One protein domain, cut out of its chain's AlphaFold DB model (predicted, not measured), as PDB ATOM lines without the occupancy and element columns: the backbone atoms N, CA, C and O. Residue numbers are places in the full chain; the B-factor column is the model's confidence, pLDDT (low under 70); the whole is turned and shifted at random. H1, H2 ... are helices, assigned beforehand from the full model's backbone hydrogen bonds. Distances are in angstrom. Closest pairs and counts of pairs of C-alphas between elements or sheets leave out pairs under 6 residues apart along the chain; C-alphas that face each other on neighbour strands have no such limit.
ATOM      1  N   PRO A 389     140.205 141.995 185.093       84.06
ATOM      2  CA  PRO A 389     138.905 142.138 184.450       84.06
ATOM      3  C   PRO A 389     138.597 140.883 183.623       84.06
ATOM      4  O   PRO A 389     139.491 140.299 183.015       84.06
ATOM      5  N   LEU A 390     137.326 140.483 183.576       86.69
ATOM      6  CA  LEU A 390     136.903 139.386 182.711       86.69
ATOM      7  C   LEU A 390     137.132 139.754 181.247       86.69
ATOM      8  O   LEU A 390     136.727 140.832 180.793       86.69
ATOM      9  N   GLY A 391     137.707 138.819 180.493       81.19
ATOM     10  CA  GLY A 391     137.851 138.945 179.055       81.19
ATOM     11  C   GLY A 391     136.486 139.084 178.360       81.19
ATOM     12  O   GLY A 391     135.446 138.699 178.908       81.19
ATOM     13  N   PRO A 392     136.444 139.596 177.118       79.81
ATOM     14  CA  PRO A 392     135.192 139.857 176.407       79.81
ATOM     15  C   PRO A 392     134.229 138.667 176.345       79.81
ATOM     16  O   PRO A 392     133.016 138.829 176.501       79.81
ATOM     17  N   GLU A 393     134.763 137.472 176.098       82.62
ATOM     18  CA  GLU A 393     133.960 136.258 176.002       82.62
ATOM     19  C   GLU A 393     133.547 135.716 177.374       82.62
ATOM     20  O   GLU A 393     132.404 135.290 177.532       82.62
ATOM     21  N   GLU A 394     134.420 135.793 178.378       89.25
ATOM     22  CA  GLU A 394     134.107 135.420 179.762       89.25
ATOM     23  C   GLU A 394     132.978 136.282 180.317       89.25
ATOM     24  O   GLU A 394     132.008 135.766 180.872       89.25
ATOM     25  N   LEU A 395     133.059 137.596 180.096       89.81
ATOM     26  CA  LEU A 395     132.041 138.557 180.499       89.81
ATOM     27  C   LEU A 395     130.711 138.304 179.780       89.81
ATOM     28  O   LEU A 395     129.652 138.312 180.411       89.81
ATOM     29  N   LEU A 396     130.747 138.038 178.470       88.25
ATOM     30  CA  LEU A 396     129.556 137.660 177.710       88.25
ATOM     31  C   LEU A 396     128.930 136.374 178.267       88.25
ATOM     32  O   LEU A 396     127.725 136.340 178.527       88.25
ATOM     33  N   ASN A 397     129.732 135.334 178.492       91.19
ATOM     34  CA  ASN A 397     129.277 134.056 179.033       91.19
ATOM     35  C   ASN A 397     128.708 134.204 180.444       91.19
ATOM     36  O   ASN A 397     127.678 133.609 180.759       91.19
ATOM     37  N   ALA A 398     129.355 135.004 181.292       93.69
ATOM     38  CA  ALA A 398     128.889 135.323 182.632       93.69
ATOM     39  C   ALA A 398     127.528 136.027 182.592       93.69
ATOM     40  O   ALA A 398     126.610 135.636 183.313       93.69
ATOM     41  N   LEU A 399     127.361 137.016 181.708       93.19
ATOM     42  CA  LEU A 399     126.100 137.741 181.530       93.19
ATOM     43  C   LEU A 399     124.982 136.822 181.036       93.19
ATOM     44  O   LEU A 399     123.893 136.826 181.614       93.19
ATOM     45  N   LEU A 400     125.236 136.015 180.003       91.44
ATOM     46  CA  LEU A 400     124.248 135.074 179.468       91.44
ATOM     47  C   LEU A 400     123.829 134.047 180.528       91.44
ATOM     48  O   LEU A 400     122.632 133.819 180.711       91.44
ATOM     49  N   ARG A 401     124.787 133.509 181.293       92.94
ATOM     50  CA  ARG A 401     124.522 132.541 182.364       92.94
ATOM     51  C   ARG A 401     123.762 133.146 183.540       92.94
ATOM     52  O   ARG A 401     122.783 132.556 183.993       92.94
ATOM     53  N   ALA A 402     124.175 134.318 184.023       95.50
ATOM     54  CA  ALA A 402     123.519 134.977 185.150       95.50
ATOM     55  C   ALA A 402     122.052 135.299 184.824       95.50
ATOM     56  O   ALA A 402     121.164 135.088 185.651       95.50
ATOM     57  N   THR A 403     121.796 135.772 183.601       93.75
ATOM     58  CA  THR A 403     120.494 136.311 183.175       93.75
ATOM     59  C   THR A 403     119.575 135.290 182.510       93.75
ATOM     60  O   THR A 403     118.373 135.542 182.398       93.75
ATOM     61  N   ASN A 404     120.107 134.137 182.093       92.56
ATOM     62  CA  ASN A 404     119.408 133.133 181.286       92.56
ATOM     63  C   ASN A 404     118.795 133.725 179.999       92.56
ATOM     64  O   ASN A 404     117.688 133.372 179.588       92.56
ATOM     65  N   LEU A 405     119.486 134.692 179.385       88.06
ATOM     66  CA  LEU A 405     118.932 135.446 178.259       88.06
ATOM     67  C   LEU A 405     118.760 134.592 176.999       88.06
ATOM     68  O   LEU A 405     117.883 134.888 176.192       88.06
ATOM     69  N   GLU A 406     119.554 133.533 176.841       85.56
ATOM     70  CA  GLU A 406     119.431 132.596 175.717       85.56
ATOM     71  C   GLU A 406     118.071 131.883 175.756       85.56
ATOM     72  O   GLU A 406     117.326 131.929 174.780       85.56
ATOM     73  N   ALA A 407     117.655 131.380 176.922       87.19
ATOM     74  CA  ALA A 407     116.332 130.779 177.088       87.19
ATOM     75  C   ALA A 407     115.187 131.789 176.875       87.19
ATOM     76  O   ALA A 407     114.124 131.440 176.352       87.19
ATOM     77  N   ALA A 408     115.380 133.050 177.273       86.00
ATOM     78  CA  ALA A 408     114.412 134.112 177.002       86.00
ATOM     79  C   ALA A 408     114.305 134.418 175.496       86.00
ATOM     80  O   ALA A 408     113.207 134.635 174.979       86.00
ATOM     81  N   ALA A 409     115.434 134.408 174.786       83.38
ATOM     82  CA  ALA A 409     115.505 134.609 173.344       83.38
ATOM     83  C   ALA A 409     114.812 133.484 172.569       83.38
ATOM     84  O   ALA A 409     113.992 133.773 171.690       83.38
ATOM     85  N   ASP A 410     115.033 132.235 172.972       83.69
ATOM     86  CA  ASP A 410     114.354 131.070 172.407       83.69
ATOM     87  C   ASP A 410     112.834 131.164 172.587       83.69
ATOM     88  O   ASP A 410     112.073 131.019 171.625       83.69
ATOM     89  N   LYS A 411     112.363 131.501 173.798       83.88
ATOM     90  CA  LYS A 411     110.926 131.700 174.069       83.88
ATOM     91  C   LYS A 411     110.321 132.851 173.268       83.88
ATOM     92  O   LYS A 411     109.141 132.799 172.925       83.88
ATOM     93  N   ALA A 412     111.107 133.878 172.951       82.00
ATOM     94  CA  ALA A 412     110.692 134.985 172.093       82.00
ATOM     95  C   ALA A 412     110.736 134.644 170.589       82.00
ATOM     96  O   ALA A 412     110.404 135.493 169.758       82.00
ATOM     97  N   GLY A 413     111.134 133.422 170.220       80.81
ATOM     98  CA  GLY A 413     111.202 132.966 168.835       80.81
ATOM     99  C   GLY A 413     112.402 133.512 168.060       80.81
ATOM    100  O   GLY A 413     112.345 133.589 166.828       80.81
ATOM    101  N   ILE A 414     113.482 133.910 168.744       77.88
ATOM    102  CA  ILE A 414     114.755 134.254 168.104       77.88
ATOM    103  C   ILE A 414     115.419 132.942 167.669       77.88
ATOM    104  O   ILE A 414     115.913 132.187 168.489       77.88
ATOM    105  N   LYS A 415     115.381 132.647 166.364       67.19
ATOM    106  CA  LYS A 415     115.757 131.326 165.826       67.19
ATOM    107  C   LYS A 415     117.256 131.115 165.588       67.19
ATOM    108  O   LYS A 415     117.653 129.982 165.349       67.19
ATOM    109  N   ASP A 416     118.061 132.177 165.588       69.44
ATOM    110  CA  ASP A 416     119.491 132.113 165.247       69.44
ATOM    111  C   ASP A 416     120.352 132.657 166.397       69.44
ATOM    112  O   ASP A 416     120.893 133.768 166.355       69.44
ATOM    113  N   MET A 417     120.397 131.877 167.481       67.50
ATOM    114  CA  MET A 417     121.146 132.213 168.692       67.50
ATOM    115  C   MET A 417     122.655 132.215 168.465       67.50
ATOM    116  O   MET A 417     123.344 133.079 169.005       67.50
ATOM    117  N   ASP A 418     123.160 131.344 167.597       62.75
ATOM    118  CA  ASP A 418     124.583 131.292 167.259       62.75
ATOM    119  C   ASP A 418     125.031 132.563 166.534       62.75
ATOM    120  O   ASP A 418     126.068 133.147 166.862       62.75
ATOM    121  N   GLN A 419     124.240 133.051 165.570       65.38
ATOM    122  CA  GLN A 419     124.551 134.301 164.883       65.38
ATOM    123  C   GLN A 419     124.500 135.490 165.841       65.38
ATOM    124  O   GLN A 419     125.355 136.379 165.758       65.38
ATOM    125  N   LEU A 420     123.527 135.509 166.754       69.81
ATOM    126  CA  LEU A 420     123.423 136.540 167.777       69.81
ATOM    127  C   LEU A 420     124.631 136.511 168.721       69.81
ATOM    128  O   LEU A 420     125.263 137.544 168.932       69.81
ATOM    129  N   ARG A 421     125.004 135.334 169.223       72.44
ATOM    130  CA  ARG A 421     126.184 135.130 170.068       72.44
ATOM    131  C   ARG A 421     127.450 135.578 169.347       72.44
ATOM    132  O   ARG A 421     128.198 136.383 169.883       72.44
ATOM    133  N   ALA A 422     127.631 135.197 168.085       68.50
ATOM    134  CA  ALA A 422     128.766 135.641 167.279       68.50
ATOM    135  C   ALA A 422     128.786 137.166 167.050       68.50
ATOM    136  O   ALA A 422     129.859 137.765 166.958       68.50
ATOM    137  N   GLN A 423     127.624 137.818 166.923       70.50
ATOM    138  CA  GLN A 423     127.531 139.283 166.860       70.50
ATOM    139  C   GLN A 423     127.929 139.932 168.190       70.50
ATOM    140  O   GLN A 423     128.692 140.897 168.174       70.50
ATOM    141  N   LEU A 424     127.460 139.386 169.313       75.31
ATOM    142  CA  LEU A 424     127.779 139.876 170.654       75.31
ATOM    143  C   LEU A 424     129.258 139.689 170.987       75.31
ATOM    144  O   LEU A 424     129.876 140.643 171.440       75.31
ATOM    145  N   VAL A 425     129.842 138.527 170.676       74.50
ATOM    146  CA  VAL A 425     131.286 138.272 170.815       74.50
ATOM    147  C   VAL A 425     132.078 139.340 170.066       74.50
ATOM    148  O   VAL A 425     132.944 139.973 170.652       74.50
ATOM    149  N   ARG A 426     131.739 139.627 168.800       71.56
ATOM    150  CA  ARG A 426     132.425 140.681 168.028       71.56
ATOM    151  C   ARG A 426     132.276 142.068 168.648       71.56
ATOM    152  O   ARG A 426     133.223 142.844 168.627       71.56
ATOM    153  N   GLN A 427     131.091 142.393 169.161       73.25
ATOM    154  CA  GLN A 427     130.840 143.681 169.799       73.25
ATOM    155  C   GLN A 427     131.638 143.824 171.100       73.25
ATOM    156  O   GLN A 427     132.265 144.857 171.315       73.25
ATOM    157  N   TYR A 428     131.623 142.803 171.955       73.81
ATOM    158  CA  TYR A 428     132.330 142.814 173.230       73.81
ATOM    159  C   TYR A 428     133.843 142.761 173.026       73.81
ATOM    160  O   TYR A 428     134.548 143.526 173.670       73.81
ATOM    161  N   ALA A 429     134.338 141.956 172.084       71.00
ATOM    162  CA  ALA A 429     135.762 141.876 171.763       71.00
ATOM    163  C   ALA A 429     136.338 143.205 171.254       71.00
ATOM    164  O   ALA A 429     137.513 143.470 171.464       71.00
ATOM    165  N   PHE A 430     135.527 144.046 170.603       70.25
ATOM    166  CA  PHE A 430     135.935 145.394 170.201       70.25
ATOM    167  C   PHE A 430     135.952 146.391 171.371       70.25
ATOM    168  O   PHE A 430     136.727 147.340 171.368       70.25
ATOM    169  N   LEU A 431     135.057 146.224 172.349       68.19
ATOM    170  CA  LEU A 431     134.866 147.192 173.433       68.19
ATOM    171  C   LEU A 431     135.738 146.897 174.653       68.19
ATOM    172  O   LEU A 431     136.287 147.825 175.236       68.19
ATOM    173  N   PHE A 432     135.835 145.632 175.051       69.69
ATOM    174  CA  PHE A 432     136.485 145.159 176.279       69.69
ATOM    175  C   PHE A 432     137.848 144.533 175.996       69.69
ATOM    176  O   PHE A 432     138.261 143.625 176.707       69.69
ATOM    177  N   ASP A 433     138.506 144.960 174.918       63.03
ATOM    178  CA  ASP A 433     139.799 144.396 174.574       63.03
ATOM    179  C   ASP A 433     140.834 144.678 175.665       63.03
ATOM    180  O   ASP A 433     140.902 145.791 176.192       63.03
ATOM    181  N   VAL A 434     141.606 143.647 175.983       58.72
ATOM    182  CA  VAL A 434     142.766 143.693 176.863       58.72
ATOM    183  C   VAL A 434     143.901 143.182 175.994       58.72
ATOM    184  O   VAL A 434     143.924 142.005 175.630       58.72
ATOM    185  N   ASP A 435     144.770 144.091 175.567       54.50
ATOM    186  CA  ASP A 435     145.930 143.739 174.762       54.50
ATOM    187  C   ASP A 435     146.961 143.069 175.679       54.50
ATOM    188  O   ASP A 435     147.504 143.707 176.577       54.50
ATOM    189  N   GLU A 436     147.224 141.773 175.470       57.94
ATOM    190  CA  GLU A 436     148.234 141.014 176.232       57.94
ATOM    191  C   GLU A 436     149.671 141.521 176.006       57.94
ATOM    192  O   GLU A 436     150.602 141.052 176.658       57.94
ATOM    193  N   THR A 437     149.853 142.435 175.046       46.44
ATOM    194  CA  THR A 437     151.134 143.037 174.660       46.44
ATOM    195  C   THR A 437     151.291 144.478 175.133       46.44
ATOM    196  O   THR A 437     152.335 145.078 174.878       46.44
ATOM    197  N   ASP A 438     150.276 145.040 175.797       45.91
ATOM    198  CA  ASP A 438     150.338 146.400 176.321       45.91
ATOM    199  C   ASP A 438     151.044 146.420 177.686       45.91
ATOM    200  O   ASP A 438     150.679 145.697 178.611       45.91
ATOM    201  N   ASP A 439     152.059 147.275 177.815       38.94
ATOM    202  CA  ASP A 439     152.917 147.416 179.002       38.94
ATOM    203  C   ASP A 439     152.225 148.191 180.147       38.94
ATOM    204  O   ASP A 439     152.896 148.727 181.034       38.94
ATOM    205  N   THR A 440     150.893 148.338 180.128       38.50
ATOM    206  CA  THR A 440     150.171 149.093 181.159       38.50
ATOM    207  C   THR A 440     149.794 148.179 182.335       38.50
ATOM    208  O   THR A 440     148.923 147.324 182.203       38.50
ATOM    209  N   PRO A 441     150.417 148.345 183.522       39.12
ATOM    210  CA  PRO A 441     150.197 147.449 184.664       39.12
ATOM    211  C   PRO A 441     148.841 147.657 185.358       39.12
ATOM    212  O   PRO A 441     148.466 146.857 186.209       39.12
ATOM    213  N   ASP A 442     148.099 148.709 184.995       45.19
ATOM    214  CA  ASP A 442     146.842 149.096 185.632       45.19
ATOM    215  C   ASP A 442     145.727 149.292 184.599       45.19
ATOM    216  O   ASP A 442     145.803 150.134 183.699       45.19
ATOM    217  N   PHE A 443     144.627 148.559 184.779       51.19
ATOM    218  CA  PHE A 443     143.419 148.735 183.978       51.19
ATOM    219  C   PHE A 443     142.807 150.127 184.200       51.19
ATOM    220  O   PHE A 443     142.253 150.431 185.259       51.19
ATOM    221  N   SER A 444     142.809 150.948 183.149       49.00
ATOM    222  CA  SER A 444     141.981 152.153 183.058       49.00
ATOM    223  C   SER A 444     140.733 151.851 182.226       49.00
ATOM    224  O   SER A 444     140.676 152.091 181.022       49.00
ATOM    225  N   GLY A 445     139.711 151.277 182.867       57.00
ATOM    226  CA  GLY A 445     138.452 150.975 182.188       57.00
ATOM    227  C   GLY A 445     137.913 152.184 181.436       57.00
ATOM    228  O   GLY A 445     137.769 153.274 181.994       57.00
ATOM    229  N   THR A 446     137.635 152.013 180.144       65.75
ATOM    230  CA  THR A 446     137.250 153.153 179.313       65.75
ATOM    231  C   THR A 446     135.830 153.603 179.650       65.75
ATOM    232  O   THR A 446     134.951 152.815 180.027       65.75
ATOM    233  N   VAL A 447     135.553 154.896 179.449       69.31
ATOM    234  CA  VAL A 447     134.184 155.433 179.541       69.31
ATOM    235  C   VAL A 447     133.242 154.643 178.624       69.31
ATOM    236  O   VAL A 447     132.105 154.363 178.997       69.31
ATOM    237  N   THR A 448     133.722 154.217 177.454       70.69
ATOM    238  CA  THR A 448     132.949 153.429 176.488       70.69
ATOM    239  C   THR A 448     132.606 152.034 177.014       70.69
ATOM    240  O   THR A 448     131.456 151.615 176.875       70.69
ATOM    241  N   GLN A 449     133.547 151.331 177.653       75.00
ATOM    242  CA  GLN A 449     133.304 150.033 178.305       75.00
ATOM    243  C   GLN A 449     132.242 150.165 179.398       75.00
ATOM    244  O   GLN A 449     131.232 149.459 179.391       75.00
ATOM    245  N   THR A 450     132.416 151.155 180.275       75.06
ATOM    246  CA  THR A 450     131.490 151.429 181.380       75.06
ATOM    247  C   THR A 450     130.089 151.777 180.865       75.06
ATOM    248  O   THR A 450     129.099 151.176 181.278       75.06
ATOM    249  N   LEU A 451     129.976 152.697 179.900       77.19
ATOM    250  CA  LEU A 451     128.686 153.068 179.306       77.19
ATOM    251  C   LEU A 451     128.023 151.901 178.563       77.19
ATOM    252  O   LEU A 451     126.790 151.839 178.535       77.19
ATOM    253  N   SER A 452     128.815 150.997 177.982       77.31
ATOM    254  CA  SER A 452     128.313 149.807 177.291       77.31
ATOM    255  C   SER A 452     127.724 148.785 178.257       77.31
ATOM    256  O   SER A 452     126.699 148.196 177.927       77.31
ATOM    257  N   LEU A 453     128.287 148.612 179.457       78.69
ATOM    258  CA  LEU A 453     127.668 147.779 180.496       78.69
ATOM    259  C   LEU A 453     126.391 148.421 181.045       78.69
ATOM    260  O   LEU A 453     125.331 147.794 181.049       78.69
ATOM    261  N   LEU A 454     126.456 149.707 181.400       81.06
ATOM    262  CA  LEU A 454     125.336 150.407 182.032       81.06
ATOM    263  C   LEU A 454     124.109 150.504 181.107       81.06
ATOM    264  O   LEU A 454     122.970 150.345 181.557       81.06
ATOM    265  N   ASN A 455     124.329 150.750 179.811       77.44
ATOM    266  CA  ASN A 455     123.263 151.036 178.844       77.44
ATOM    267  C   ASN A 455     123.087 149.957 177.763       77.44
ATOM    268  O   ASN A 455     122.209 150.087 176.903       77.44
ATOM    269  N   GLY A 456     123.916 148.913 177.768       79.44
ATOM    270  CA  GLY A 456     123.911 147.870 176.749       79.44
ATOM    271  C   GLY A 456     122.644 147.023 176.769       79.44
ATOM    272  O   GLY A 456     122.035 146.791 177.812       79.44
ATOM    273  N   ALA A 457     122.254 146.513 175.599       78.88
ATOM    274  CA  ALA A 457     121.067 145.669 175.472       78.88
ATOM    275  C   ALA A 457     121.185 144.362 176.274       78.88
ATOM    276  O   ALA A 457     120.175 143.884 176.777       78.88
ATOM    277  N   LEU A 458     122.399 143.819 176.425       82.56
ATOM    278  CA  LEU A 458     122.641 142.564 177.136       82.56
ATOM    279  C   LEU A 458     122.296 142.687 178.625       82.56
ATOM    280  O   LEU A 458     121.423 141.981 179.113       82.56
ATOM    281  N   VAL A 459     122.896 143.656 179.322       86.38
ATOM    282  CA  VAL A 459     122.597 143.938 180.735       86.38
ATOM    283  C   VAL A 459     121.193 144.532 180.888       86.38
ATOM    284  O   VAL A 459     120.434 144.172 181.786       86.38
ATOM    285  N   GLY A 460     120.806 145.423 179.973       85.50
ATOM    286  CA  GLY A 460     119.522 146.112 179.993       85.50
ATOM    287  C   GLY A 460     118.309 145.189 179.855       85.50
ATOM    288  O   GLY A 460     117.309 145.430 180.526       85.50
ATOM    289  N   GLN A 461     118.379 144.170 178.993       84.00
ATOM    290  CA  GLN A 461     117.327 143.159 178.837       84.00
ATOM    291  C   GLN A 461     117.528 141.983 179.790       84.00
ATOM    292  O   GLN A 461     116.554 141.487 180.345       84.00
ATOM    293  N   GLY A 462     118.778 141.578 180.031       87.19
ATOM    294  CA  GLY A 462     119.115 140.482 180.935       87.19
ATOM    295  C   GLY A 462     118.685 140.719 182.379       87.19
ATOM    296  O   GLY A 462     118.353 139.769 183.080       87.19
ATOM    297  N   SER A 463     118.604 141.980 182.813       90.94
ATOM    298  CA  SER A 463     118.119 142.303 184.155       90.94
ATOM    299  C   SER A 463     116.591 142.424 184.270       90.94
ATOM    300  O   SER A 463     116.098 142.738 185.352       90.94
ATOM    301  N   ARG A 464     115.827 142.243 183.183       89.62
ATOM    302  CA  ARG A 464     114.361 142.379 183.201       89.62
ATOM    303  C   ARG A 464     113.671 141.067 183.521       89.62
ATOM    304  O   ARG A 464     114.133 140.001 183.127       89.62
ATOM    305  N   ALA A 465     112.499 141.155 184.143       90.69
ATOM    306  CA  ALA A 465     111.636 140.005 184.389       90.69
ATOM    307  C   ALA A 465     110.799 139.669 183.138       90.69
ATOM    308  O   ALA A 465     109.585 139.882 183.101       90.69
ATOM    309  N   ILE A 466     111.461 139.161 182.095       88.12
ATOM    310  CA  ILE A 466     110.836 138.708 180.839       88.12
ATOM    311  C   ILE A 466     110.683 137.176 180.816       88.12
ATOM    312  O   ILE A 466     111.476 136.487 181.462       88.12
ATOM    313  N   PRO A 467     109.706 136.606 180.087       88.38
ATOM    314  CA  PRO A 467     109.505 135.157 180.056       88.38
ATOM    315  C   PRO A 467     110.780 134.384 179.683       88.38
ATOM    316  O   PRO A 467     111.345 134.598 178.616       88.38
ATOM    317  N   GLY A 468     111.220 133.469 180.557       87.19
ATOM    318  CA  GLY A 468     112.447 132.675 180.376       87.19
ATOM    319  C   GLY A 468     113.731 133.302 180.914       87.19
ATOM    320  O   GLY A 468     114.736 132.604 180.980       87.19
ATOM    321  N   SER A 469     113.707 134.571 181.330       92.12
ATOM    322  CA  SER A 469     114.837 135.169 182.050       92.12
ATOM    323  C   SER A 469     114.964 134.599 183.459       92.12
ATOM    324  O   SER A 469     113.968 134.262 184.104       92.12
ATOM    325  N   ALA A 470     116.192 134.609 183.975       94.00
ATOM    326  CA  ALA A 470     116.493 134.204 185.340       94.00
ATOM    327  C   ALA A 470     115.638 134.969 186.356       94.00
ATOM    328  O   ALA A 470     115.059 134.361 187.252       94.00
ATOM    329  N   LEU A 471     115.501 136.289 186.191       95.00
ATOM    330  CA  LEU A 471     114.724 137.095 187.125       95.00
ATOM    331  C   LEU A 471     113.233 136.732 187.112       95.00
ATOM    332  O   LEU A 471     112.623 136.637 188.176       95.00
ATOM    333  N   SER A 472     112.637 136.497 185.939       93.69
ATOM    334  CA  SER A 472     111.242 136.044 185.869       93.69
ATOM    335  C   SER A 472     111.054 134.710 186.588       93.69
ATOM    336  O   SER A 472     110.054 134.542 187.287       93.69
ATOM    337  N   ASP A 473     112.005 133.789 186.441       93.38
ATOM    338  CA  ASP A 473     111.939 132.475 187.077       93.38
ATOM    339  C   ASP A 473     112.072 132.595 188.605       93.38
ATOM    340  O   ASP A 473     111.284 131.991 189.333       93.38
ATOM    341  N   VAL A 474     112.988 133.433 189.111       95.06
ATOM    342  CA  VAL A 474     113.130 133.706 190.556       95.06
ATOM    343  C   VAL A 474     111.861 134.334 191.136       95.06
ATOM    344  O   VAL A 474     111.383 133.924 192.195       95.06
ATOM    345  N   LEU A 475     111.274 135.321 190.452       94.25
ATOM    346  CA  LEU A 475     110.075 135.998 190.951       94.25
ATOM    347  C   LEU A 475     108.845 135.086 190.982       94.25
ATOM    348  O   LEU A 475     107.998 135.265 191.862       94.25
ATOM    349  N   ALA A 476     108.759 134.124 190.059       93.62
ATOM    350  CA  ALA A 476     107.673 133.151 189.987       93.62
ATOM    351  C   ALA A 476     107.733 132.089 191.098       93.62
ATOM    352  O   ALA A 476     106.700 131.512 191.441       93.62
ATOM    353  N   LYS A 477     108.914 131.833 191.678       93.75
ATOM    354  CA  LYS A 477     109.058 130.891 192.792       93.75
ATOM    355  C   LYS A 477     108.398 131.434 194.072       93.75
ATOM    356  O   LYS A 477     108.499 132.638 194.361       93.75
ATOM    357  N   PRO A 478     107.735 130.574 194.868       93.12
ATOM    358  CA  PRO A 478     107.362 130.927 196.232       93.12
ATOM    359  C   PRO A 478     108.631 131.114 197.076       93.12
ATOM    360  O   PRO A 478     109.647 130.479 196.807       93.12
ATOM    361  N   GLY A 479     108.572 131.990 198.074       93.31
ATOM    362  CA  GLY A 479     109.704 132.270 198.960       93.31
ATOM    363  C   GLY A 479     109.729 133.714 199.442       93.31
ATOM    364  O   GLY A 479     108.983 134.564 198.930       93.31
ATOM    365  N   THR A 480     110.574 133.983 200.432       96.31
ATOM    366  CA  THR A 480     110.771 135.326 200.989       96.31
ATOM    367  C   THR A 480     111.644 136.193 200.076       96.31
ATOM    368  O   THR A 480     112.228 135.719 199.098       96.31
ATOM    369  N   ASP A 481     111.726 137.497 200.367       95.94
ATOM    370  CA  ASP A 481     112.611 138.389 199.608       95.94
ATOM    371  C   ASP A 481     114.084 138.023 199.827       95.94
ATOM    372  O   ASP A 481     114.875 138.061 198.890       95.94
ATOM    373  N   GLU A 482     114.438 137.608 201.042       96.94
ATOM    374  CA  GLU A 482     115.768 137.123 201.405       96.94
ATOM    375  C   GLU A 482     116.191 135.939 200.530       96.94
ATOM    376  O   GLU A 482     117.289 135.948 199.977       96.94
ATOM    377  N   GLU A 483     115.312 134.946 200.367       96.31
ATOM    378  CA  GLU A 483     115.581 133.750 199.561       96.31
ATOM    379  C   GLU A 483     115.749 134.095 198.076       96.31
ATOM    380  O   GLU A 483     116.658 133.593 197.413       96.31
ATOM    381  N   LYS A 484     114.914 135.003 197.554       96.75
ATOM    382  CA  LYS A 484     114.996 135.467 196.161       96.75
ATOM    383  C   LYS A 484     116.268 136.267 195.894       96.75
ATOM    384  O   LYS A 484     116.896 136.090 194.852       96.75
ATOM    385  N   ILE A 485     116.659 137.130 196.830       97.19
ATOM    386  CA  ILE A 485     117.896 137.915 196.757       97.19
ATOM    387  C   ILE A 485     119.116 136.991 196.824       97.19
ATOM    388  O   ILE A 485     120.040 137.160 196.031       97.19
ATOM    389  N   ASP A 486     119.104 135.982 197.695       96.00
ATOM    390  CA  ASP A 486     120.171 134.981 197.756       96.00
ATOM    391  C   ASP A 486     120.261 134.152 196.463       96.00
ATOM    392  O   ASP A 486     121.367 133.894 195.992       96.00
ATOM    393  N   GLU A 487     119.135 133.773 195.841       95.44
ATOM    394  CA  GLU A 487     119.157 133.069 194.548       95.44
ATOM    395  C   GLU A 487     119.765 133.940 193.433       95.44
ATOM    396  O   GLU A 487     120.558 133.450 192.623       95.44
ATOM    397  N   LEU A 488     119.434 135.234 193.393       96.31
ATOM    398  CA  LEU A 488     120.050 136.168 192.449       96.31
ATOM    399  C   LEU A 488     121.548 136.350 192.732       96.31
ATOM    400  O   LEU A 488     122.338 136.388 191.790       96.31
ATOM    401  N   ALA A 489     121.961 136.401 194.001       96.62
ATOM    402  CA  ALA A 489     123.369 136.533 194.370       96.62
ATOM    403  C   ALA A 489     124.167 135.300 193.929       96.62
ATOM    404  O   ALA A 489     125.232 135.436 193.330       96.62
ATOM    405  N   LEU A 490     123.610 134.098 194.120       95.12
ATOM    406  CA  LEU A 490     124.231 132.851 193.673       95.12
ATOM    407  C   LEU A 490     124.432 132.832 192.154       95.12
ATOM    408  O   LEU A 490     125.457 132.344 191.686       95.12
ATOM    409  N   ARG A 491     123.485 133.393 191.391       94.50
ATOM    410  CA  ARG A 491     123.578 133.521 189.927       94.50
ATOM    411  C   ARG A 491     124.636 134.512 189.466       94.50
ATOM    412  O   ARG A 491     125.248 134.278 188.431       94.50
ATOM    413  N   VAL A 492     124.809 135.626 190.175       95.44
ATOM    414  CA  VAL A 492     125.738 136.690 189.767       95.44
ATOM    415  C   VAL A 492     127.145 136.415 190.281       95.44
ATOM    416  O   VAL A 492     128.098 136.457 189.507       95.44
ATOM    417  N   PHE A 493     127.276 136.122 191.573       95.19
ATOM    418  CA  PHE A 493     128.547 136.091 192.292       95.19
ATOM    419  C   PHE A 493     129.041 134.675 192.591       95.19
ATOM    420  O   PHE A 493     130.229 134.485 192.815       95.19
ATOM    421  N   GLY A 494     128.169 133.662 192.571       94.62
ATOM    422  CA  GLY A 494     128.537 132.325 193.050       94.62
ATOM    423  C   GLY A 494     128.600 132.232 194.581       94.62
ATOM    424  O   GLY A 494     129.186 131.302 195.126       94.62
ATOM    425  N   ARG A 495     127.970 133.176 195.289       94.94
ATOM    426  CA  ARG A 495     127.778 133.176 196.748       94.94
ATOM    427  C   ARG A 495     126.402 133.729 197.099       94.94
ATOM    428  O   ARG A 495     125.762 134.375 196.277       94.94
ATOM    429  N   LYS A 496     125.957 133.512 198.335       95.06
ATOM    430  CA  LYS A 496     124.785 134.219 198.873       95.06
ATOM    431  C   LYS A 496     125.110 135.697 199.109       95.06
ATOM    432  O   LYS A 496     126.282 136.067 199.237       95.06
ATOM    433  N   ALA A 497     124.072 136.525 199.206       95.75
ATOM    434  CA  ALA A 497     124.243 137.915 199.607       95.75
ATOM    435  C   ALA A 497     124.758 137.968 201.053       95.75
ATOM    436  O   ALA A 497     124.313 137.179 201.900       95.75
ATOM    437  N   THR A 498     125.672 138.901 201.339       95.19
ATOM    438  CA  THR A 498     126.086 139.165 202.721       95.19
ATOM    439  C   THR A 498     124.896 139.664 203.537       95.19
ATOM    440  O   THR A 498     123.867 140.084 202.996       95.19
ATOM    441  N   THR A 499     125.027 139.644 204.861       95.56
ATOM    442  CA  THR A 499     123.988 140.152 205.763       95.56
ATOM    443  C   THR A 499     123.624 141.605 205.441       95.56
ATOM    444  O   THR A 499     122.442 141.946 205.395       95.56
ATOM    445  N   GLU A 500     124.617 142.452 205.152       94.62
ATOM    446  CA  GLU A 500     124.423 143.864 204.810       94.62
ATOM    447  C   GLU A 500     123.768 144.041 203.436       94.62
ATOM    448  O   GLU A 500     122.816 144.815 203.299       94.62
ATOM    449  N   GLU A 501     124.246 143.315 202.417       94.81
ATOM    450  CA  GLU A 501     123.671 143.340 201.067       94.81
ATOM    451  C   GLU A 501     122.202 142.917 201.098       94.81
ATOM    452  O   GLU A 501     121.338 143.607 200.549       94.81
ATOM    453  N   ARG A 502     121.911 141.810 201.788       96.19
ATOM    454  CA  ARG A 502     120.562 141.269 201.934       96.19
ATOM    455  C   ARG A 502     119.646 142.269 202.624       96.19
ATOM    456  O   ARG A 502     118.600 142.599 202.073       96.19
ATOM    457  N   ALA A 503     120.042 142.799 203.782       94.00
ATOM    458  CA  ALA A 503     119.233 143.763 204.525       94.00
ATOM    459  C   ALA A 503     118.911 145.009 203.683       94.00
ATOM    460  O   ALA A 503     117.759 145.449 203.623       94.00
ATOM    461  N   LYS A 504     119.912 145.545 202.973       94.62
ATOM    462  CA  LYS A 504     119.753 146.709 202.094       94.62
ATOM    463  C   LYS A 504     118.755 146.443 200.967       94.62
ATOM    464  O   LYS A 504     117.880 147.273 200.714       94.62
ATOM    465  N   TRP A 505     118.875 145.304 200.291       95.06
ATOM    466  CA  TRP A 505     118.037 144.988 199.137       95.06
ATOM    467  C   TRP A 505     116.620 144.557 199.512       95.06
ATOM    468  O   TRP A 505     115.677 144.978 198.843       95.06
ATOM    469  N   VAL A 506     116.444 143.822 200.614       95.38
ATOM    470  CA  VAL A 506     115.115 143.519 201.174       95.38
ATOM    471  C   VAL A 506     114.382 144.818 201.490       95.38
ATOM    472  O   VAL A 506     113.252 145.023 201.040       95.38
ATOM    473  N   MET A 507     115.048 145.744 202.188       93.06
ATOM    474  CA  MET A 507     114.482 147.057 202.487       93.06
ATOM    475  C   MET A 507     114.105 147.803 201.198       93.06
ATOM    476  O   MET A 507     113.000 148.337 201.105       93.06
ATOM    477  N   TYR A 508     114.975 147.821 200.186       92.56
ATOM    478  CA  TYR A 508     114.713 148.506 198.915       92.56
ATOM    479  C   TYR A 508     113.503 147.937 198.157       92.56
ATOM    480  O   TYR A 508     112.644 148.694 197.700       92.56
ATOM    481  N   VAL A 509     113.385 146.611 198.065       92.19
ATOM    482  CA  VAL A 509     112.258 145.930 197.409       92.19
ATOM    483  C   VAL A 509     110.943 146.174 198.158       92.19
ATOM    484  O   VAL A 509     109.906 146.443 197.545       92.19
ATOM    485  N   GLN A 510     110.965 146.115 199.491       88.94
ATOM    486  CA  GLN A 510     109.771 146.310 200.319       88.94
ATOM    487  C   GLN A 510     109.309 147.769 200.360       88.94
ATOM    488  O   GLN A 510     108.105 148.027 200.398       88.94
ATOM    489  N   THR A 511     110.240 148.724 200.327       86.00
ATOM    490  CA  THR A 511     109.928 150.161 200.317       86.00
ATOM    491  C   THR A 511     109.500 150.648 198.939       86.00
ATOM    492  O   THR A 511     108.522 151.383 198.857       86.00
ATOM    493  N   SER A 512     110.123 150.182 197.854       77.31
ATOM    494  CA  SER A 512     109.689 150.500 196.484       77.31
ATOM    495  C   SER A 512     108.287 149.968 196.182       77.31
ATOM    496  O   SER A 512     107.505 150.635 195.512       77.31
ATOM    497  N   GLY A 513     107.916 148.816 196.754       58.72
ATOM    498  CA  GLY A 513     106.540 148.310 196.706       58.72
ATOM    499  C   GLY A 513     105.526 149.147 197.504       58.72
ATOM    500  O   GLY A 513     104.326 148.990 197.300       58.72
ATOM    501  N   ARG A 514     105.988 150.031 198.404       54.16
ATOM    502  CA  ARG A 514     105.156 150.886 199.274       54.16
ATOM    503  C   ARG A 514     105.169 152.369 198.880       54.16
ATOM    504  O   ARG A 514     104.206 153.070 199.174       54.16
ATOM    505  N   ALA A 515     106.223 152.851 198.225       47.25
ATOM    506  CA  ALA A 515     106.433 154.252 197.878       47.25
ATOM    507  C   ALA A 515     106.517 154.432 196.355       47.25
ATOM    508  O   ALA A 515     107.580 154.333 195.743       47.25
ATOM    509  N   ALA A 516     105.387 154.762 195.732       46.91
ATOM    510  CA  ALA A 516     105.425 155.430 194.441       46.91
ATOM    511  C   ALA A 516     105.912 156.875 194.663       46.91
ATOM    512  O   ALA A 516     105.240 157.641 195.343       46.91
ATOM    513  N   ALA A 517     107.041 157.228 194.037       46.22
ATOM    514  CA  ALA A 517     107.659 158.562 193.943       46.22
ATOM    515  C   ALA A 517     108.710 158.916 195.012       46.22
ATOM    516  O   ALA A 517     108.382 159.130 196.170       46.22
ATOM    517  N   THR A 518     109.978 159.042 194.577       38.09
ATOM    518  CA  THR A 518     110.861 160.227 194.783       38.09
ATOM    519  C   THR A 518     112.333 159.981 194.418       38.09
ATOM    520  O   THR A 518     113.083 160.946 194.306       38.09
ATOM    521  N   ILE A 519     112.769 158.747 194.137       40.12
ATOM    522  CA  ILE A 519     114.153 158.507 193.685       40.12
ATOM    523  C   ILE A 519     114.277 158.839 192.183       40.12
ATOM    524  O   ILE A 519     113.486 158.314 191.386       40.12
ATOM    525  N   PRO A 520     115.237 159.690 191.757       35.31
ATOM    526  CA  PRO A 520     115.501 159.947 190.345       35.31
ATOM    527  C   PRO A 520     115.830 158.636 189.632       35.31
ATOM    528  O   PRO A 520     116.834 157.986 189.912       35.31
ATOM    529  N   LYS A 521     114.945 158.231 188.721       44.22
ATOM    530  CA  LYS A 521     115.075 156.982 187.973       44.22
ATOM    531  C   LYS A 521     116.282 157.078 187.032       44.22
ATOM    532  O   LYS A 521     116.340 158.049 186.268       44.22
ATOM    533  N   PRO A 522     117.193 156.092 186.987       36.06
ATOM    534  CA  PRO A 522     118.142 156.013 185.886       36.06
ATOM    535  C   PRO A 522     117.348 155.907 184.575       36.06
ATOM    536  O   PRO A 522     116.481 155.043 184.411       36.06
ATOM    537  N   LYS A 523     117.584 156.833 183.637       35.03
ATOM    538  CA  LYS A 523     116.962 156.793 182.306       35.03
ATOM    539  C   LYS A 523     117.544 155.614 181.526       35.03
ATOM    540  O   LYS A 523     118.519 155.769 180.804       35.03
ATOM    541  N   ARG A 524     116.929 154.438 181.652       48.53
ATOM    542  CA  ARG A 524     117.221 153.279 180.797       48.53
ATOM    543  C   ARG A 524     116.642 153.568 179.415       48.53
ATOM    544  O   ARG A 524     115.428 153.725 179.271       48.53
ATOM    545  N   THR A 525     117.492 153.691 178.403       39.00
ATOM    546  CA  THR A 525     117.052 153.942 177.029       39.00
ATOM    547  C   THR A 525     116.175 152.774 176.561       39.00
ATOM    548  O   THR A 525     116.587 151.615 176.669       39.00
ATOM    549  N   PRO A 526     114.955 153.018 176.044       38.78
ATOM    550  CA  PRO A 526     114.232 151.985 175.315       38.78
ATOM    551  C   PRO A 526     115.098 151.597 174.119       38.78
ATOM    552  O   PRO A 526     115.632 152.494 173.469       38.78
ATOM    553  N   GLY A 527     115.276 150.286 173.900       42.72
ATOM    554  CA  GLY A 527     116.200 149.687 172.929       42.72
ATOM    555  C   GLY A 527     116.560 150.627 171.783       42.72
ATOM    556  O   GLY A 527     115.767 150.830 170.865       42.72
ATOM    557  N   GLY A 528     117.733 151.256 171.891       37.88
ATOM    558  CA  GLY A 528     118.220 152.178 170.875       37.88
ATOM    559  C   GLY A 528     118.409 151.455 169.543       37.88
ATOM    560  O   GLY A 528     118.456 150.226 169.495       37.88
ATOM    561  N   LYS A 529     118.580 152.217 168.459       38.56
ATOM    562  CA  LYS A 529     118.746 151.725 167.075       38.56
ATOM    563  C   LYS A 529     119.895 150.705 166.860       38.56
ATOM    564  O   LYS A 529     120.046 150.222 165.746       38.56
ATOM    565  N   GLY A 530     120.662 150.347 167.897       42.50
ATOM    566  CA  GLY A 530     121.689 149.296 167.906       42.50
ATOM    567  C   GLY A 530     121.359 148.030 168.720       42.50
ATOM    568  O   GLY A 530     122.217 147.168 168.837       42.50
ATOM    569  N   ALA A 531     120.153 147.878 169.288       50.09
ATOM    570  CA  ALA A 531     119.814 146.747 170.171       50.09
ATOM    571  C   ALA A 531     119.628 145.386 169.458       50.09
ATOM    572  O   ALA A 531     119.402 144.373 170.123       50.09
ATOM    573  N   GLY A 532     119.703 145.348 168.122       62.69
ATOM    574  CA  GLY A 532     119.636 144.114 167.336       62.69
ATOM    575  C   GLY A 532     118.428 143.229 167.674       62.69
ATOM    576  O   GLY A 532     117.337 143.722 167.973       62.69
ATOM    577  N   ALA A 533     118.623 141.909 167.637       61.72
ATOM    578  CA  ALA A 533     117.586 140.937 167.992       61.72
ATOM    579  C   ALA A 533     117.188 141.006 169.482       61.72
ATOM    580  O   ALA A 533     116.007 140.859 169.794       61.72
ATOM    581  N   LEU A 534     118.122 141.329 170.389       67.50
ATOM    582  CA  LEU A 534     117.856 141.455 171.833       67.50
ATOM    583  C   LEU A 534     116.905 142.611 172.169       67.50
ATOM    584  O   LEU A 534     116.148 142.541 173.132       67.50
ATOM    585  N   GLY A 535     116.873 143.666 171.353       62.16
ATOM    586  CA  GLY A 535     115.903 144.754 171.491       62.16
ATOM    587  C   GLY A 535     114.443 144.299 171.385       62.16
ATOM    588  O   GLY A 535     113.555 145.010 171.853       62.16
ATOM    589  N   ARG A 536     114.196 143.114 170.804       63.69
ATOM    590  CA  ARG A 536     112.864 142.521 170.616       63.69
ATOM    591  C   ARG A 536     112.386 141.686 171.807       63.69
ATOM    592  O   ARG A 536     111.222 141.299 171.804       63.69
ATOM    593  N   LEU A 537     113.225 141.454 172.824       64.06
ATOM    594  CA  LEU A 537     112.943 140.605 173.997       64.06
ATOM    595  C   LEU A 537     111.917 141.181 174.993       64.06
ATOM    596  O   LEU A 537     111.942 140.892 176.182       64.06
ATOM    597  N   GLY A 538     110.969 141.978 174.507       57.34
ATOM    598  CA  GLY A 538     109.985 142.676 175.319       57.34
ATOM    599  C   GLY A 538     110.408 144.110 175.637       57.34
ATOM    600  O   GLY A 538     111.568 144.433 175.910       57.34
ATOM    601  N   SER A 539     109.433 145.011 175.573       54.22
ATOM    602  CA  SER A 539     109.557 146.364 176.106       54.22
ATOM    603  C   SER A 539     109.072 146.388 177.554       54.22
ATOM    604  O   SER A 539     108.349 145.493 177.993       54.22
ATOM    605  N   LYS A 540     109.497 147.413 178.305       50.53
ATOM    606  CA  LYS A 540     109.041 147.663 179.678       50.53
ATOM    607  C   LYS A 540     107.514 147.511 179.729       50.53
ATOM    608  O   LYS A 540     106.826 148.174 178.948       50.53
ATOM    609  N   ALA A 541     106.992 146.651 180.605       49.66
ATOM    610  CA  ALA A 541     105.549 146.519 180.774       49.66
ATOM    611  C   ALA A 541     104.964 147.908 181.091       49.66
ATOM    612  O   ALA A 541     105.414 148.582 182.021       49.66
ATOM    613  N   LYS A 542     104.012 148.385 180.281       41.41
ATOM    614  CA  LYS A 542     103.333 149.661 180.547       41.41
ATOM    615  C   LYS A 542     102.525 149.508 181.842       41.41
ATOM    616  O   LYS A 542     101.612 148.694 181.879       41.41
ATOM    617  N   GLY A 543     102.872 150.286 182.873       54.78
ATOM    618  CA  GLY A 543     102.240 150.233 184.202       54.78
ATOM    619  C   GLY A 543     102.893 149.253 185.187       54.78
ATOM    620  O   GLY A 543     102.179 148.563 185.904       54.78
ATOM    621  N   GLY A 544     104.229 149.154 185.183       60.34
ATOM    622  CA  GLY A 544     104.997 148.165 185.949       60.34
ATOM    623  C   GLY A 544     104.755 148.183 187.463       60.34
ATOM    624  O   GLY A 544     104.735 149.240 188.088       60.34
ATOM    625  N   ASP A 545     104.608 146.985 188.031       82.38
ATOM    626  CA  ASP A 545     104.648 146.721 189.470       82.38
ATOM    627  C   ASP A 545     105.951 147.297 190.071       82.38
ATOM    628  O   ASP A 545     107.034 146.816 189.716       82.38
ATOM    629  N   PRO A 546     105.882 148.302 190.971       84.56
ATOM    630  CA  PRO A 546     107.060 148.923 191.580       84.56
ATOM    631  C   PRO A 546     107.983 147.926 192.283       84.56
ATOM    632  O   PRO A 546     109.196 148.122 192.330       84.56
ATOM    633  N   ARG A 547     107.421 146.831 192.808       87.81
ATOM    634  CA  ARG A 547     108.197 145.773 193.452       87.81
ATOM    635  C   ARG A 547     109.010 144.986 192.429       87.81
ATOM    636  O   ARG A 547     110.188 144.731 192.663       87.81
ATOM    637  N   ARG A 548     108.415 144.634 191.284       89.31
ATOM    638  CA  ARG A 548     109.146 144.022 190.163       89.31
ATOM    639  C   ARG A 548     110.250 144.950 189.658       89.31
ATOM    640  O   ARG A 548     111.367 144.479 189.482       89.31
ATOM    641  N   GLU A 549     109.966 146.239 189.458       88.44
ATOM    642  CA  GLU A 549     110.982 147.210 189.014       88.44
ATOM    643  C   GLU A 549     112.175 147.264 189.988       88.44
ATOM    644  O   GLU A 549     113.321 147.258 189.547       88.44
ATOM    645  N   ALA A 550     111.928 147.203 191.301       91.88
ATOM    646  CA  ALA A 550     112.993 147.186 192.304       91.88
ATOM    647  C   ALA A 550     113.923 145.964 192.188       91.88
ATOM    648  O   ALA A 550     115.134 146.084 192.370       91.88
ATOM    649  N   TYR A 551     113.378 144.792 191.848       94.75
ATOM    650  CA  TYR A 551     114.183 143.604 191.564       94.75
ATOM    651  C   TYR A 551     114.977 143.725 190.254       94.75
ATOM    652  O   TYR A 551     116.119 143.270 190.186       94.75
ATOM    653  N   GLU A 552     114.405 144.349 189.218       93.00
ATOM    654  CA  GLU A 552     115.120 144.611 187.961       93.00
ATOM    655  C   GLU A 552     116.299 145.575 188.159       93.00
ATOM    656  O   GLU A 552     117.330 145.418 187.500       93.00
ATOM    657  N   ASP A 553     116.144 146.555 189.056       91.62
ATOM    658  CA  ASP A 553     117.179 147.524 189.427       91.62
ATOM    659  C   ASP A 553     118.275 146.882 190.291       91.62
ATOM    660  O   ASP A 553     119.458 147.097 190.025       91.62
ATOM    661  N   LEU A 554     117.903 146.037 191.261       94.88
ATOM    662  CA  LEU A 554     118.847 145.217 192.033       94.88
ATOM    663  C   LEU A 554     119.713 144.369 191.107       94.88
ATOM    664  O   LEU A 554     120.942 144.411 191.178       94.88
ATOM    665  N   PHE A 555     119.071 143.612 190.216       95.31
ATOM    666  CA  PHE A 555     119.785 142.686 189.351       95.31
ATOM    667  C   PHE A 555     120.684 143.437 188.365       95.31
ATOM    668  O   PHE A 555     121.829 143.049 188.149       95.31
ATOM    669  N   TRP A 556     120.214 144.571 187.837       94.00
ATOM    670  CA  TRP A 556     121.038 145.460 187.019       94.00
ATOM    671  C   TRP A 556     122.257 145.984 187.787       94.00
ATOM    672  O   TRP A 556     123.359 145.974 187.241       94.00
ATOM    673  N   ALA A 557     122.090 146.415 189.040       93.94
ATOM    674  CA  ALA A 557     123.185 146.948 189.846       93.94
ATOM    675  C   ALA A 557     124.274 145.894 190.088       93.94
ATOM    676  O   ALA A 557     125.461 146.187 189.967       93.94
ATOM    677  N   TRP A 558     123.877 144.653 190.368       95.44
ATOM    678  CA  TRP A 558     124.806 143.545 190.565       95.44
ATOM    679  C   TRP A 558     125.549 143.134 189.289       95.44
ATOM    680  O   TRP A 558     126.764 142.954 189.344       95.44
ATOM    681  N   LEU A 559     124.882 143.099 188.131       93.81
ATOM    682  CA  LEU A 559     125.528 142.822 186.834       93.81
ATOM    683  C   LEU A 559     126.514 143.921 186.382       93.81
ATOM    684  O   LEU A 559     127.281 143.700 185.451       93.81
ATOM    685  N   ASN A 560     126.493 145.100 187.012       89.19
ATOM    686  CA  ASN A 560     127.437 146.199 186.763       89.19
ATOM    687  C   ASN A 560     128.465 146.381 187.893       89.19
ATOM    688  O   ASN A 560     129.218 147.354 187.890       89.19
ATOM    689  N   SER A 561     128.473 145.499 188.892       91.50
ATOM    690  CA  SER A 561     129.388 145.616 190.027       91.50
ATOM    691  C   SER A 561     130.798 145.140 189.675       91.50
ATOM    692  O   SER A 561     130.970 144.258 188.831       91.50
ATOM    693  N   SER A 562     131.809 145.679 190.363       88.44
ATOM    694  CA  SER A 562     133.202 145.243 190.211       88.44
ATOM    695  C   SER A 562     133.372 143.748 190.486       88.44
ATOM    696  O   SER A 562     134.057 143.071 189.738       88.44
ATOM    697  N   GLU A 563     132.683 143.204 191.489       90.88
ATOM    698  CA  GLU A 563     132.735 141.767 191.797       90.88
ATOM    699  C   GLU A 563     132.216 140.894 190.644       90.88
ATOM    700  O   GLU A 563     132.674 139.772 190.441       90.88
ATOM    701  N   PHE A 564     131.271 141.403 189.848       93.38
ATOM    702  CA  PHE A 564     130.781 140.663 188.695       93.38
ATOM    703  C   PHE A 564     131.755 140.701 187.512       93.38
ATOM    704  O   PHE A 564     131.937 139.681 186.852       93.38
ATOM    705  N   VAL A 565     132.355 141.862 187.234       89.62
ATOM    706  CA  VAL A 565     133.160 142.087 186.018       89.62
ATOM    707  C   VAL A 565     134.649 141.783 186.187       89.62
ATOM    708  O   VAL A 565     135.374 141.829 185.197       89.62
ATOM    709  N   PHE A 566     135.101 141.460 187.399       89.81
ATOM    710  CA  PHE A 566     136.465 141.014 187.683       89.81
ATOM    711  C   PHE A 566     136.491 139.544 188.111       89.81
ATOM    712  O   PHE A 566     135.581 139.048 188.782       89.81
ATOM    713  N   ASN A 567     137.571 138.866 187.740       89.31
ATOM    714  CA  ASN A 567     138.033 137.652 188.384       89.31
ATOM    715  C   ASN A 567     138.877 138.026 189.611       89.31
ATOM    716  O   ASN A 567     139.663 138.975 189.562       89.31
ATOM    717  N   HIS A 568     138.677 137.321 190.723       85.88
ATOM    718  CA  HIS A 568     139.169 137.740 192.036       85.88
ATOM    719  C   HIS A 568     139.536 136.590 192.954       85.88
ATOM    720  O   HIS A 568     139.016 135.463 192.794       85.88
TER     721      HIS A 568
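This is residues 389 to 568 of the 568 residues of an uncharacterized protein of Labilithrix luteola (UniProt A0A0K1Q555). This is a cluster of helices in which H1 and H6 run nearly in one line, H7 folds back beside them, H9 packs on H6 and H7, and H8 packs on both H7 and H9, the centres of H7, H8 and H9 making a triangle. The short H5 lies near the middle, H3 crosses the start of H1, and residues 435 to 442 stick out as a bare loop. The printed part has 180 residues with ten named helices, H1 to H10 in chain order, and no named strand; the class is all helix. It is compact, with a radius of gyration of the C-alphas of 16.6 A and spans of 52 by 38 by 29 A.

H1, residues 392 to 403, touches H3, residues 417 to 431, with residues 392 to 396 alone, at a steep tilt of 52 degrees; their closest C-alphas, Pro 392 and Ala 429, are 5.1 A apart. H2, residues 405 to 411, forms a helical hairpin with H3, though the two only just touch, with 3 pairs of C-alphas within 8 A. H4, residues 447 to 455, touches no helix. H5, residues 457 to 462, touches H1, with Thr 403 and Gly 462 closest at 4.9 A between C-alphas. H6, residues 470 to 476, and H7, residues 481 to 493, form a helical hairpin at a shallow tilt of 14 degrees, opposite ways, closest at the C-alphas of Val 474 and Lys 484, 6.2 A. H7 also touches H1, closest at the C-alphas of Ala 402 and Arg 491, 5.0 A. H8, residues 499 to 512, and H9, residues 546 to 559, form another hairpin, closest at the C-alphas of Val 509 and Ala 550, 5.3 A. H10, residues 562 to 565, only just touches H7, with 3 pairs of C-alphas within 8 A. H3 and H9 are apart. In H1 to H9 every O i to N i+4 pair is within hydrogen-bond range, and H10 is too short for such a pair.

H1 begins at C-alpha 392, (135.192, 139.857, 176.407), and is 16.6 A long. H3 is 20.9 A, H7 17.7 A, H8 19.9 A and H9 20.0 A from first to last C-alpha. H9 ends at C-alpha 559, (125.528, 142.822, 186.834), and H10 at C-alpha 565, (133.160, 142.087, 186.018).

The C-alphas farthest apart, those of Thr 437 and Arg 514, are 52.7 A apart. Without residues 435 to 442, which stand free, the body spans 42 by 36 by 30 A. The printed part has no cut, and its links H3 to H4 and H8 to H9, of 15 and 33 residues, are long. Confidence is under 70 at residues 415 to 420, 422, 431 to 447 and 513 to 544; the mean pLDDT of the printed part is 77.4.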